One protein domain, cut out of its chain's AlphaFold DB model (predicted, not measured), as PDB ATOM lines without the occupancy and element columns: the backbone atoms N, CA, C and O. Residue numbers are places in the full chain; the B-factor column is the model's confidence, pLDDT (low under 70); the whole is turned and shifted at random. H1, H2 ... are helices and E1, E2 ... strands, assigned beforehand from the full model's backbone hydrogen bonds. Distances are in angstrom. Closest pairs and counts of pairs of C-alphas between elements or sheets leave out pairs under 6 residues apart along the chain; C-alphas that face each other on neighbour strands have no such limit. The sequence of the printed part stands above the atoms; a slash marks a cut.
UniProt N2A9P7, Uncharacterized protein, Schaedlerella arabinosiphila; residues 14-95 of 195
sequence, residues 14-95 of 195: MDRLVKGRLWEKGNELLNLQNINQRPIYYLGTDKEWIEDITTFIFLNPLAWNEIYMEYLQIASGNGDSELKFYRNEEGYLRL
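Overview. This is residues 14 to 95 of the 195 residues of an uncharacterized protein of Schaedlerella arabinosiphila (UniProt N2A9P7). Helices H2 and H3 meet at a corner whose open side the loop of residues 19 to 45 crosses, and hairpin E1 E2 packs on H2. Under half of the 82 printed residues are in named elements, H1 H2 H3 E1 E2, mostly helix. The whole is compact, with spans of 36 by 28 by 25 A and a radius of gyration of the C-alphas of 12.1 A.

Arrangement. H1, residues 14 to 18, is close to but not clearly touching H2, residues 46 to 59. H2 and H3, residues 61 to 74, only just touch, only at the corner, with 3 pairs of C-alphas within 8 A, at a steep tilt of 53 degrees. E1, residues 85 to 87, and E2, residues 93 to 95, form an antiparallel hairpin; N 86 and O 94 are within hydrogen-bond range, 3.0 A. Every O i to N i+4 pair is within range in H1 and H2, 8 of 10 in H3.

Along the chain. C-alpha 14 is at (279.335, 157.593, 259.549), C-alpha 95 at (272.781, 175.315, 271.091).

Size, cuts and confidence. The printed part has no cut; residue 77 is under pLDDT 70.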
ATOM      1  N   MET A  14     279.848 158.440 260.627       91.19
ATOM      2  CA  MET A  14     279.335 157.593 259.549       91.19
ATOM      3  C   MET A  14     280.196 156.353 259.317       91.19
ATOM      4  O   MET A  14     279.665 155.245 259.215       91.19
ATOM      5  N   ASP A  15     281.520 156.504 259.310       89.19
ATOM      6  CA  ASP A  15     282.432 155.365 259.171       89.19
ATOM      7  C   ASP A  15     282.264 154.378 260.329       89.19
ATOM      8  O   ASP A  15     282.299 153.158 260.137       89.19
ATOM      9  N   ARG A  16     282.071 154.893 261.552       92.12
ATOM     10  CA  ARG A  16     281.809 154.053 262.722       92.12
ATOM     11  C   ARG A  16     280.451 153.368 262.627       92.12
ATOM     12  O   ARG A  16     280.381 152.182 262.952       92.12
ATOM     13  N   LEU A  17     279.411 154.073 262.196       93.06
ATOM     14  CA  LEU A  17     278.059 153.540 262.051       93.06
ATOM     15  C   LEU A  17     278.037 152.357 261.069       93.06
ATOM     16  O   LEU A  17     277.528 151.289 261.405       93.06
ATOM     17  N   VAL A  18     278.680 152.501 259.903       91.56
ATOM     18  CA  VAL A  18     278.745 151.460 258.857       91.56
ATOM     19  C   VAL A  18     279.478 150.198 259.322       91.56
ATOM     20  O   VAL A  18     279.114 149.092 258.926       91.56
ATOM     21  N   LYS A  19     280.482 150.323 260.202       89.56
ATOM     22  CA  LYS A  19     281.186 149.162 260.782       89.56
ATOM     23  C   LYS A  19     280.286 148.282 261.664       89.56
ATOM     24  O   LYS A  19     280.642 147.130 261.919       89.56
ATOM     25  N   GLY A  20     279.137 148.787 262.122       88.94
ATOM     26  CA  GLY A  20     278.199 148.048 262.967       88.94
ATOM     27  C   GLY A  20     278.731 147.790 264.380       88.94
ATOM     28  O   GLY A  20     279.685 148.427 264.820       88.94
ATOM     29  N   ARG A  21     278.100 146.869 265.128       90.06
ATOM     30  CA  ARG A  21     278.418 146.595 266.550       90.06
ATOM     31  C   ARG A  21     278.464 147.883 267.380       90.06
ATOM     32  O   ARG A  21     279.477 148.210 267.992       90.06
ATOM     33  N   LEU A  22     277.382 148.657 267.318       92.69
ATOM     34  CA  LEU A  22     277.352 150.056 267.762       92.69
ATOM     35  C   LEU A  22     277.695 150.227 269.246       92.69
ATOM     36  O   LEU A  22     278.264 151.240 269.623       92.69
ATOM     37  N   TRP A  23     277.414 149.224 270.072       94.25
ATOM     38  CA  TRP A  23     277.505 149.313 271.533       94.25
ATOM     39  C   TRP A  23     278.512 148.319 272.130       94.25
ATOM     40  O   TRP A  23     278.381 147.888 273.274       94.25
ATOM     41  N   GLU A  24     279.507 147.905 271.340       92.06
ATOM     42  CA  GLU A  24     280.609 147.069 271.822       92.06
ATOM     43  C   GLU A  24     281.446 147.841 272.852       92.06
ATOM     44  O   GLU A  24     281.871 148.969 272.603       92.06
ATOM     45  N   LYS A  25     281.682 147.223 274.016       88.81
ATOM     46  CA  LYS A  25     282.348 147.869 275.153       88.81
ATOM     47  C   LYS A  25     283.724 148.421 274.768       88.81
ATOM     48  O   LYS A  25     284.586 147.665 274.321       88.81
ATOM     49  N   GLY A  26     283.955 149.706 275.035       85.62
ATOM     50  CA  GLY A  26     285.198 150.411 274.704       85.62
ATOM     51  C   GLY A  26     285.300 150.863 273.244       85.62
ATOM     52  O   GLY A  26     286.336 151.389 272.840       85.62
ATOM     53  N   ASN A  27     284.248 150.658 272.456       89.19
ATOM     54  CA  ASN A  27     284.139 151.079 271.067       89.19
ATOM     55  C   ASN A  27     282.714 151.574 270.760       89.19
ATOM     56  O   ASN A  27     282.225 151.423 269.643       89.19
ATOM     57  N   GLU A  28     282.019 152.116 271.751       94.12
ATOM     58  CA  GLU A  28     280.638 152.566 271.628       94.12
ATOM     59  C   GLU A  28     280.519 153.719 270.620       94.12
ATOM     60  O   GLU A  28     281.364 154.612 270.592       94.12
ATOM     61  N   LEU A  29     279.466 153.700 269.797       95.56
ATOM     62  CA  LEU A  29     279.200 154.677 268.735       95.56
ATOM     63  C   LEU A  29     279.061 156.098 269.289       95.56
ATOM     64  O   LEU A  29     279.498 157.054 268.664       95.56
ATOM     65  N   LEU A  30     278.442 156.228 270.458       95.94
ATOM     66  CA  LEU A  30     278.255 157.484 271.170       95.94
ATOM     67  C   LEU A  30     278.890 157.361 272.553       95.94
ATOM     68  O   LEU A  30     278.958 156.275 273.131       95.94
ATOM     69  N   ASN A  31     279.307 158.486 273.123       95.38
ATOM     70  CA  ASN A  31     279.794 158.506 274.493       95.38
ATOM     71  C   ASN A  31     278.631 158.250 275.476       95.38
ATOM     72  O   ASN A  31     277.695 159.043 275.593       95.38
ATOM     73  N   LEU A  32     278.693 157.122 276.191       94.06
ATOM     74  CA  LEU A  32     277.631 156.667 277.102       94.06
ATOM     75  C   LEU A  32     277.497 157.491 278.395       94.06
ATOM     76  O   LEU A  32     276.523 157.308 279.126       94.06
ATOM     77  N   GLN A  33     278.470 158.355 278.706       93.81
ATOM     78  CA  GLN A  33     278.426 159.251 279.869       93.81
ATOM     79  C   GLN A  33     278.026 160.676 279.488       93.81
ATOM     80  O   GLN A  33     277.411 161.368 280.294       93.81
ATOM     81  N   ASN A  34     278.389 161.143 278.295       95.00
ATOM     82  CA  ASN A  34     278.018 162.469 277.817       95.00
ATOM     83  C   ASN A  34     277.998 162.504 276.289       95.00
ATOM     84  O   ASN A  34     279.056 162.550 275.670       95.00
ATOM     85  N   ILE A  35     276.811 162.549 275.684       95.50
ATOM     86  CA  ILE A  35     276.653 162.541 274.220       95.50
ATOM     87  C   ILE A  35     277.292 163.763 273.535       95.50
ATOM     88  O   ILE A  35     277.669 163.704 272.366       95.50
ATOM     89  N   ASN A  36     277.454 164.865 274.275       95.06
ATOM     90  CA  ASN A  36     278.073 166.102 273.797       95.06
ATOM     91  C   ASN A  36     279.612 166.036 273.795       95.06
ATOM     92  O   ASN A  36     280.259 166.996 273.387       95.06
ATOM     93  N   GLN A  37     280.196 164.938 274.282       95.12
ATOM     94  CA  GLN A  37     281.628 164.661 274.227       95.12
ATOM     95  C   GLN A  37     281.902 163.532 273.249       95.12
ATOM     96  O   GLN A  37     281.102 162.605 273.097       95.12
ATOM     97  N   ARG A  38     283.077 163.578 272.628       94.75
ATOM     98  CA  ARG A  38     283.480 162.544 271.684       94.75
ATOM     99  C   ARG A  38     283.573 161.165 272.360       94.75
ATOM    100  O   ARG A  38     283.975 161.065 273.528       94.75
ATOM    101  N   PRO A  39     283.218 160.082 271.654       94.19
ATOM    102  CA  PRO A  39     283.521 158.727 272.092       94.19
ATOM    103  C   PRO A  39     285.027 158.447 271.971       94.19
ATOM    104  O   PRO A  39     285.746 159.117 271.232       94.19
ATOM    105  N   ILE A  40     285.512 157.421 272.677       91.00
ATOM    106  CA  ILE A  40     286.951 157.099 272.774       91.00
ATOM    107  C   ILE A  40     287.585 156.824 271.400       91.00
ATOM    108  O   ILE A  40     288.751 157.150 271.188       91.00
ATOM    109  N   TYR A  41     286.834 156.238 270.462       90.69
ATOM    110  CA  TYR A  41     287.351 155.919 269.129       90.69
ATOM    111  C   TYR A  41     287.571 157.163 268.248       90.69
ATOM    112  O   TYR A  41     288.284 157.079 267.248       90.69
ATOM    113  N   TYR A  42     286.928 158.292 268.566       92.44
ATOM    114  CA  TYR A  42     286.910 159.472 267.710       92.44
ATOM    115  C   TYR A  42     288.159 160.324 267.950       92.44
ATOM    116  O   TYR A  42     288.347 160.914 269.015       92.44
ATOM    117  N   LEU A  43     289.037 160.392 266.949       89.94
ATOM    118  CA  LEU A  43     290.349 161.034 267.085       89.94
ATOM    119  C   LEU A  43     290.291 162.570 267.064       89.94
ATOM    120  O   LEU A  43     291.202 163.202 267.598       89.94
ATOM    121  N   GLY A  44     289.225 163.150 266.501       91.75
ATOM    122  CA  GLY A  44     289.002 164.598 266.436       91.75
ATOM    123  C   GLY A  44     288.609 165.238 267.770       91.75
ATOM    124  O   GLY A  44     288.499 164.560 268.787       91.75
ATOM    125  N   THR A  45     288.403 166.549 267.784       93.62
ATOM    126  CA  THR A  45     288.026 167.321 268.977       93.62
ATOM    127  C   THR A  45     286.545 167.146 269.332       93.62
ATOM    128  O   THR A  45     285.762 166.610 268.548       93.62
ATOM    129  N   ASP A  46     286.129 167.604 270.519       94.88
ATOM    130  CA  ASP A  46     284.703 167.601 270.888       94.88
ATOM    131  C   ASP A  46     283.880 168.502 269.950       94.88
ATOM    132  O   ASP A  46     282.737 168.180 269.637       94.88
ATOM    133  N   LYS A  47     284.467 169.601 269.451       95.44
ATOM    134  CA  LYS A  47     283.834 170.457 268.439       95.44
ATOM    135  C   LYS A  47     283.599 169.695 267.138       95.44
ATOM    136  O   LYS A  47     282.475 169.683 266.649       95.44
ATOM    137  N   GLU A  48     284.628 169.029 266.618       95.50
ATOM    138  CA  GLU A  48     284.517 168.233 265.389       95.50
ATOM    139  C   GLU A  48     283.515 167.086 265.554       95.50
ATOM    140  O   GLU A  48     282.756 166.794 264.638       95.50
ATOM    141  N   TRP A  49     283.475 166.454 266.730       96.25
ATOM    142  CA  TRP A  49     282.463 165.455 267.065       96.25
ATOM    143  C   TRP A  49     281.044 166.026 266.993       96.25
ATOM    144  O   TRP A  49     280.185 165.448 266.330       96.25
ATOM    145  N   ILE A  50     280.802 167.170 267.643       97.06
ATOM    146  CA  ILE A  50     279.506 167.858 267.619       97.06
ATOM    147  C   ILE A  50     279.120 168.220 266.180       97.06
ATOM    148  O   ILE A  50     277.974 168.015 265.779       97.06
ATOM    149  N   GLU A  51     280.058 168.742 265.393       96.06
ATOM    150  CA  GLU A  51     279.833 169.078 263.988       96.06
ATOM    151  C   GLU A  51     279.464 167.842 263.166       96.06
ATOM    152  O   GLU A  51     278.505 167.903 262.396       96.06
ATOM    153  N   ASP A  52     280.155 166.721 263.352       96.06
ATOM    154  CA  ASP A  52     279.909 165.481 262.618       96.06
ATOM    155  C   ASP A  52     278.532 164.886 262.958       96.06
ATOM    156  O   ASP A  52     277.682 164.723 262.075       96.06
ATOM    157  N   ILE A  53     278.229 164.684 264.249       97.06
ATOM    158  CA  ILE A  53     276.933 164.116 264.655       97.06
ATOM    159  C   ILE A  53     275.766 165.020 264.273       97.06
ATOM    160  O   ILE A  53     274.757 164.535 263.772       97.06
ATOM    161  N   THR A  54     275.880 166.340 264.446       97.69
ATOM    162  CA  THR A  54     274.772 167.248 264.114       97.69
ATOM    163  C   THR A  54     274.560 167.362 262.607       97.69
ATOM    164  O   THR A  54     273.425 167.536 262.166       97.69
ATOM    165  N   THR A  55     275.616 167.194 261.804       96.44
ATOM    166  CA  THR A  55     275.499 167.062 260.343       96.44
ATOM    167  C   THR A  55     274.775 165.776 259.969       96.44
ATOM    168  O   THR A  55     273.847 165.815 259.164       96.44
ATOM    169  N   PHE A  56     275.136 164.648 260.586       96.50
ATOM    170  CA  PHE A  56     274.433 163.389 260.362       96.50
ATOM    171  C   PHE A  56     272.945 163.495 260.708       96.50
ATOM    172  O   PHE A  56     272.110 163.103 259.894       96.50
ATOM    173  N   ILE A  57     272.617 164.056 261.876       97.19
ATOM    174  CA  ILE A  57     271.240 164.241 262.356       97.19
ATOM    175  C   ILE A  57     270.431 165.090 261.376       97.19
ATOM    176  O   ILE A  57     269.303 164.732 261.043       97.19
ATOM    177  N   PHE A  58     271.013 166.192 260.898       96.81
ATOM    178  CA  PHE A  58     270.367 167.082 259.937       96.81
ATOM    179  C   PHE A  58     270.045 166.372 258.615       96.81
ATOM    180  O   PHE A  58     268.966 166.553 258.059       96.81
ATOM    181  N   LEU A  59     270.962 165.530 258.129       95.81
ATOM    182  CA  LEU A  59     270.805 164.813 256.861       95.81
ATOM    183  C   LEU A  59     269.956 163.536 256.981       95.81
ATOM    184  O   LEU A  59     269.322 163.134 256.008       95.81
ATOM    185  N   ASN A  60     269.942 162.885 258.149       96.69
ATOM    186  CA  ASN A  60     269.347 161.560 258.358       96.69
ATOM    187  C   ASN A  60     268.518 161.485 259.662       96.69
ATOM    188  O   ASN A  60     268.775 160.623 260.510       96.69
ATOM    189  N   PRO A  61     267.493 162.336 259.846       95.62
ATOM    190  CA  PRO A  61     266.783 162.452 261.123       95.62
ATOM    191  C   PRO A  61     266.065 161.161 261.551       95.62
ATOM    192  O   PRO A  61     265.996 160.856 262.738       95.62
ATOM    193  N   LEU A  62     265.558 160.366 260.599       96.19
ATOM    194  CA  LEU A  62     264.897 159.091 260.904       96.19
ATOM    195  C   LEU A  62     265.884 158.045 261.435       96.19
ATOM    196  O   LEU A  62     265.615 157.425 262.458       96.19
ATOM    197  N   ALA A  63     267.042 157.908 260.784       96.06
ATOM    198  CA  ALA A  63     268.090 156.993 261.230       96.06
ATOM    199  C   ALA A  63     268.648 157.414 262.597       96.06
ATOM    200  O   ALA A  63     268.904 156.571 263.454       96.06
ATOM    201  N   TRP A  64     268.789 158.722 262.831       97.06
ATOM    202  CA  TRP A  64     269.166 159.229 264.146       97.06
ATOM    203  C   TRP A  64     268.179 158.819 265.239       97.06
ATOM    204  O   TRP A  64     268.618 158.389 266.300       97.06
ATOM    205  N   ASN A  65     266.870 158.920 264.999       96.31
ATOM    206  CA  ASN A  65     265.873 158.567 266.011       96.31
ATOM    207  C   ASN A  65     266.012 157.110 266.471       96.31
ATOM    208  O   ASN A  65     265.925 156.841 267.666       96.31
ATOM    209  N   GLU A  66     266.268 156.183 265.548       96.31
ATOM    210  CA  GLU A  66     266.505 154.772 265.877       96.31
ATOM    211  C   GLU A  66     267.763 154.611 266.748       96.31
ATOM    212  O   GLU A  66     267.695 154.044 267.841       96.31
ATOM    213  N   ILE A  67     268.882 155.211 266.327       96.69
ATOM    214  CA  ILE A  67     270.159 155.180 267.060       96.69
ATOM    215  C   ILE A  67     270.020 155.804 268.453       96.69
ATOM    216  O   ILE A  67     270.544 155.273 269.433       96.69
ATOM    217  N   TYR A  68     269.327 156.936 268.557       96.00
ATOM    218  CA  TYR A  68     269.168 157.663 269.809       96.00
ATOM    219  C   TYR A  68     268.270 156.905 270.791       96.00
ATOM    220  O   TYR A  68     268.563 156.864 271.983       96.00
ATOM    221  N   MET A  69     267.223 156.233 270.303       94.62
ATOM    222  CA  MET A  69     266.394 155.359 271.136       94.62
ATOM    223  C   MET A  69     267.189 154.175 271.695       94.62
ATOM    224  O   MET A  69     267.037 153.858 272.874       94.62
ATOM    225  N   GLU A  70     268.058 153.549 270.895       95.38
ATOM    226  CA  GLU A  70     268.978 152.516 271.391       95.38
ATOM    227  C   GLU A  70     269.959 153.083 272.423       95.38
ATOM    228  O   GLU A  70     270.130 152.510 273.500       95.38
ATOM    229  N   TYR A  71     270.558 154.240 272.130       95.56
ATOM    230  CA  TYR A  71     271.482 154.925 273.029       95.56
ATOM    231  C   TYR A  71     270.860 155.198 274.401       95.56
ATOM    232  O   TYR A  71     271.475 154.904 275.424       95.56
ATOM    233  N   LEU A  72     269.628 155.709 274.443       93.31
ATOM    234  CA  LEU A  72     268.936 156.023 275.695       93.31
ATOM    235  C   LEU A  72     268.689 154.792 276.581       93.31
ATOM    236  O   LEU A  72     268.575 154.939 277.794       93.31
ATOM    237  N   GLN A  73     268.623 153.584 276.011       92.50
ATOM    238  CA  GLN A  73     268.449 152.347 276.786       92.50
ATOM    239  C   GLN A  73     269.728 151.901 277.503       92.50
ATOM    240  O   GLN A  73     269.651 151.193 278.508       92.50
ATOM    241  N   ILE A  74     270.895 152.285 276.985       91.19
ATOM    242  CA  ILE A  74     272.206 151.830 277.473       91.19
ATOM    243  C   ILE A  74     273.023 152.939 278.141       91.19
ATOM    244  O   ILE A  74     273.978 152.645 278.863       91.19
ATOM    245  N   ALA A  75     272.689 154.204 277.881       89.25
ATOM    246  CA  ALA A  75     273.367 155.342 278.472       89.25
ATOM    247  C   ALA A  75     273.204 155.326 279.998       89.25
ATOM    248  O   ALA A  75     272.171 154.947 280.553       89.25
ATOM    249  N   SER A  76     274.264 155.725 280.697       72.88
ATOM    250  CA  SER A  76     274.286 155.755 282.157       72.88
ATOM    251  C   SER A  76     273.307 156.810 282.672       72.88
ATOM    252  O   SER A  76     273.437 157.981 282.327       72.88
ATOM    253  N   GLY A  77     272.384 156.437 283.566       67.50
ATOM    254  CA  GLY A  77     271.397 157.362 284.150       67.50
ATOM    255  C   GLY A  77     271.980 158.528 284.970       67.50
ATOM    256  O   GLY A  77     271.235 159.403 285.397       67.50
ATOM    257  N   ASN A  78     273.301 158.555 285.182       71.75
ATOM    258  CA  ASN A  78     274.019 159.644 285.851       71.75
ATOM    259  C   ASN A  78     274.781 160.562 284.869       71.75
ATOM    260  O   ASN A  78     275.485 161.469 285.313       71.75
ATOM    261  N   GLY A  79     274.703 160.288 283.562       79.25
ATOM    262  CA  GLY A  79     275.371 161.031 282.495       79.25
ATOM    263  C   GLY A  79     274.489 162.091 281.826       79.25
ATOM    264  O   GLY A  79     273.300 162.214 282.113       79.25
ATOM    265  N   ASP A  80     275.081 162.859 280.911       87.69
ATOM    266  CA  ASP A  80     274.380 163.847 280.086       87.69
ATOM    267  C   ASP A  80     273.998 163.237 278.732       87.69
ATOM    268  O   ASP A  80     274.764 163.256 277.764       87.69
ATOM    269  N   SER A  81     272.814 162.632 278.691       90.88
ATOM    270  CA  SER A  81     272.286 161.951 277.504       90.88
ATOM    271  C   SER A  81     271.505 162.875 276.559       90.88
ATOM    272  O   SER A  81     271.121 162.439 275.473       90.88
ATOM    273  N   GLU A  82     271.249 164.134 276.940       92.62
ATOM    274  CA  GLU A  82     270.579 165.127 276.086       92.62
ATOM    275  C   GLU A  82     271.619 165.775 275.163       92.62
ATOM    276  O   GLU A  82     272.563 166.429 275.618       92.62
ATOM    277  N   LEU A  83     271.454 165.610 273.846       94.12
ATOM    278  CA  LEU A  83     272.275 166.340 272.885       94.12
ATOM    279  C   LEU A  83     271.831 167.802 272.870       94.12
ATOM    280  O   LEU A  83     270.703 168.122 272.503       94.12
ATOM    281  N   LYS A  84     272.734 168.699 273.262       95.56
ATOM    282  CA  LYS A  84     272.451 170.132 273.416       95.56
ATOM    283  C   LYS A  84     272.626 170.916 272.124       95.56
ATOM    284  O   LYS A  84     272.317 172.104 272.096       95.56
ATOM    285  N   PHE A  85     273.145 170.287 271.076       97.44
ATOM    286  CA  PHE A  85     273.467 170.925 269.807       97.44
ATOM    287  C   PHE A  85     272.564 170.417 268.691       97.44
ATOM    288  O   PHE A  85     272.194 169.247 268.656       97.44
ATOM    289  N   TYR A  86     272.236 171.300 267.756       97.00
ATOM    290  CA  TYR A  86     271.466 170.974 266.560       97.00
ATOM    291  C   TYR A  86     271.884 171.889 265.408       97.00
ATOM    292  O   TYR A  86     272.522 172.917 265.633       97.00
ATOM    293  N   ARG A  87     271.519 171.531 264.175       97.44
ATOM    294  CA  ARG A  87     271.610 172.443 263.030       97.44
ATOM    295  C   ARG A  87     270.243 173.063 262.754       97.44
ATOM    296  O   ARG A  87     269.244 172.347 262.776       97.44
ATOM    297  N   ASN A  88     270.192 174.378 262.538       94.88
ATOM    298  CA  ASN A  88     268.966 175.046 262.088       94.88
ATOM    299  C   ASN A  88     268.678 174.728 260.604       94.88
ATOM    300  O   ASN A  88     269.426 173.989 259.967       94.88
ATOM    301  N   GLU A  89     267.606 175.294 260.046       93.75
ATOM    302  CA  GLU A  89     267.186 175.062 258.650       93.75
ATOM    303  C   GLU A  89     268.246 175.467 257.611       93.75
ATOM    304  O   GLU A  89     268.339 174.866 256.545       93.75
ATOM    305  N   GLU A  90     269.085 176.445 257.946       92.44
ATOM    306  CA  GLU A  90     270.196 176.923 257.113       92.44
ATOM    307  C   GLU A  90     271.471 176.083 257.296       92.44
ATOM    308  O   GLU A  90     272.494 176.334 256.661       92.44
ATOM    309  N   GLY A  91     271.430 175.086 258.179       94.69
ATOM    310  CA  GLY A  91     272.554 174.218 258.485       94.69
ATOM    311  C   GLY A  91     273.532 174.787 259.511       94.69
ATOM    312  O   GLY A  91     274.524 174.124 259.791       94.69
ATOM    313  N   TYR A  92     273.300 175.952 260.121       95.69
ATOM    314  CA  TYR A  92     274.183 176.490 261.160       95.69
ATOM    315  C   TYR A  92     274.062 175.725 262.475       95.69
ATOM    316  O   TYR A  92     272.961 175.412 262.930       95.69
ATOM    317  N   LEU A  93     275.199 175.496 263.133       97.56
ATOM    318  CA  LEU A  93     275.250 174.898 264.461       97.56
ATOM    319  C   LEU A  93     274.641 175.851 265.496       97.56
ATOM    320  O   LEU A  93     274.990 177.033 265.571       97.56
ATOM    321  N   ARG A  94     273.737 175.329 266.317       96.88
ATOM    322  CA  ARG A  94     273.035 176.046 267.378       96.88
ATOM    323  C   ARG A  94     273.045 175.219 268.653       96.88
ATOM    324  O   ARG A  94     273.123 173.993 268.627       96.88
ATOM    325  N   LEU A  95     272.940 175.916 269.776       96.25
ATOM    326  CA  LEU A  95     272.781 175.315 271.091       96.25
ATOM    327  C   LEU A  95     271.307 175.435 271.510       96.25
ATOM    328  O   LEU A  95     270.660 176.459 271.292       96.25
TER     329      LEU A  95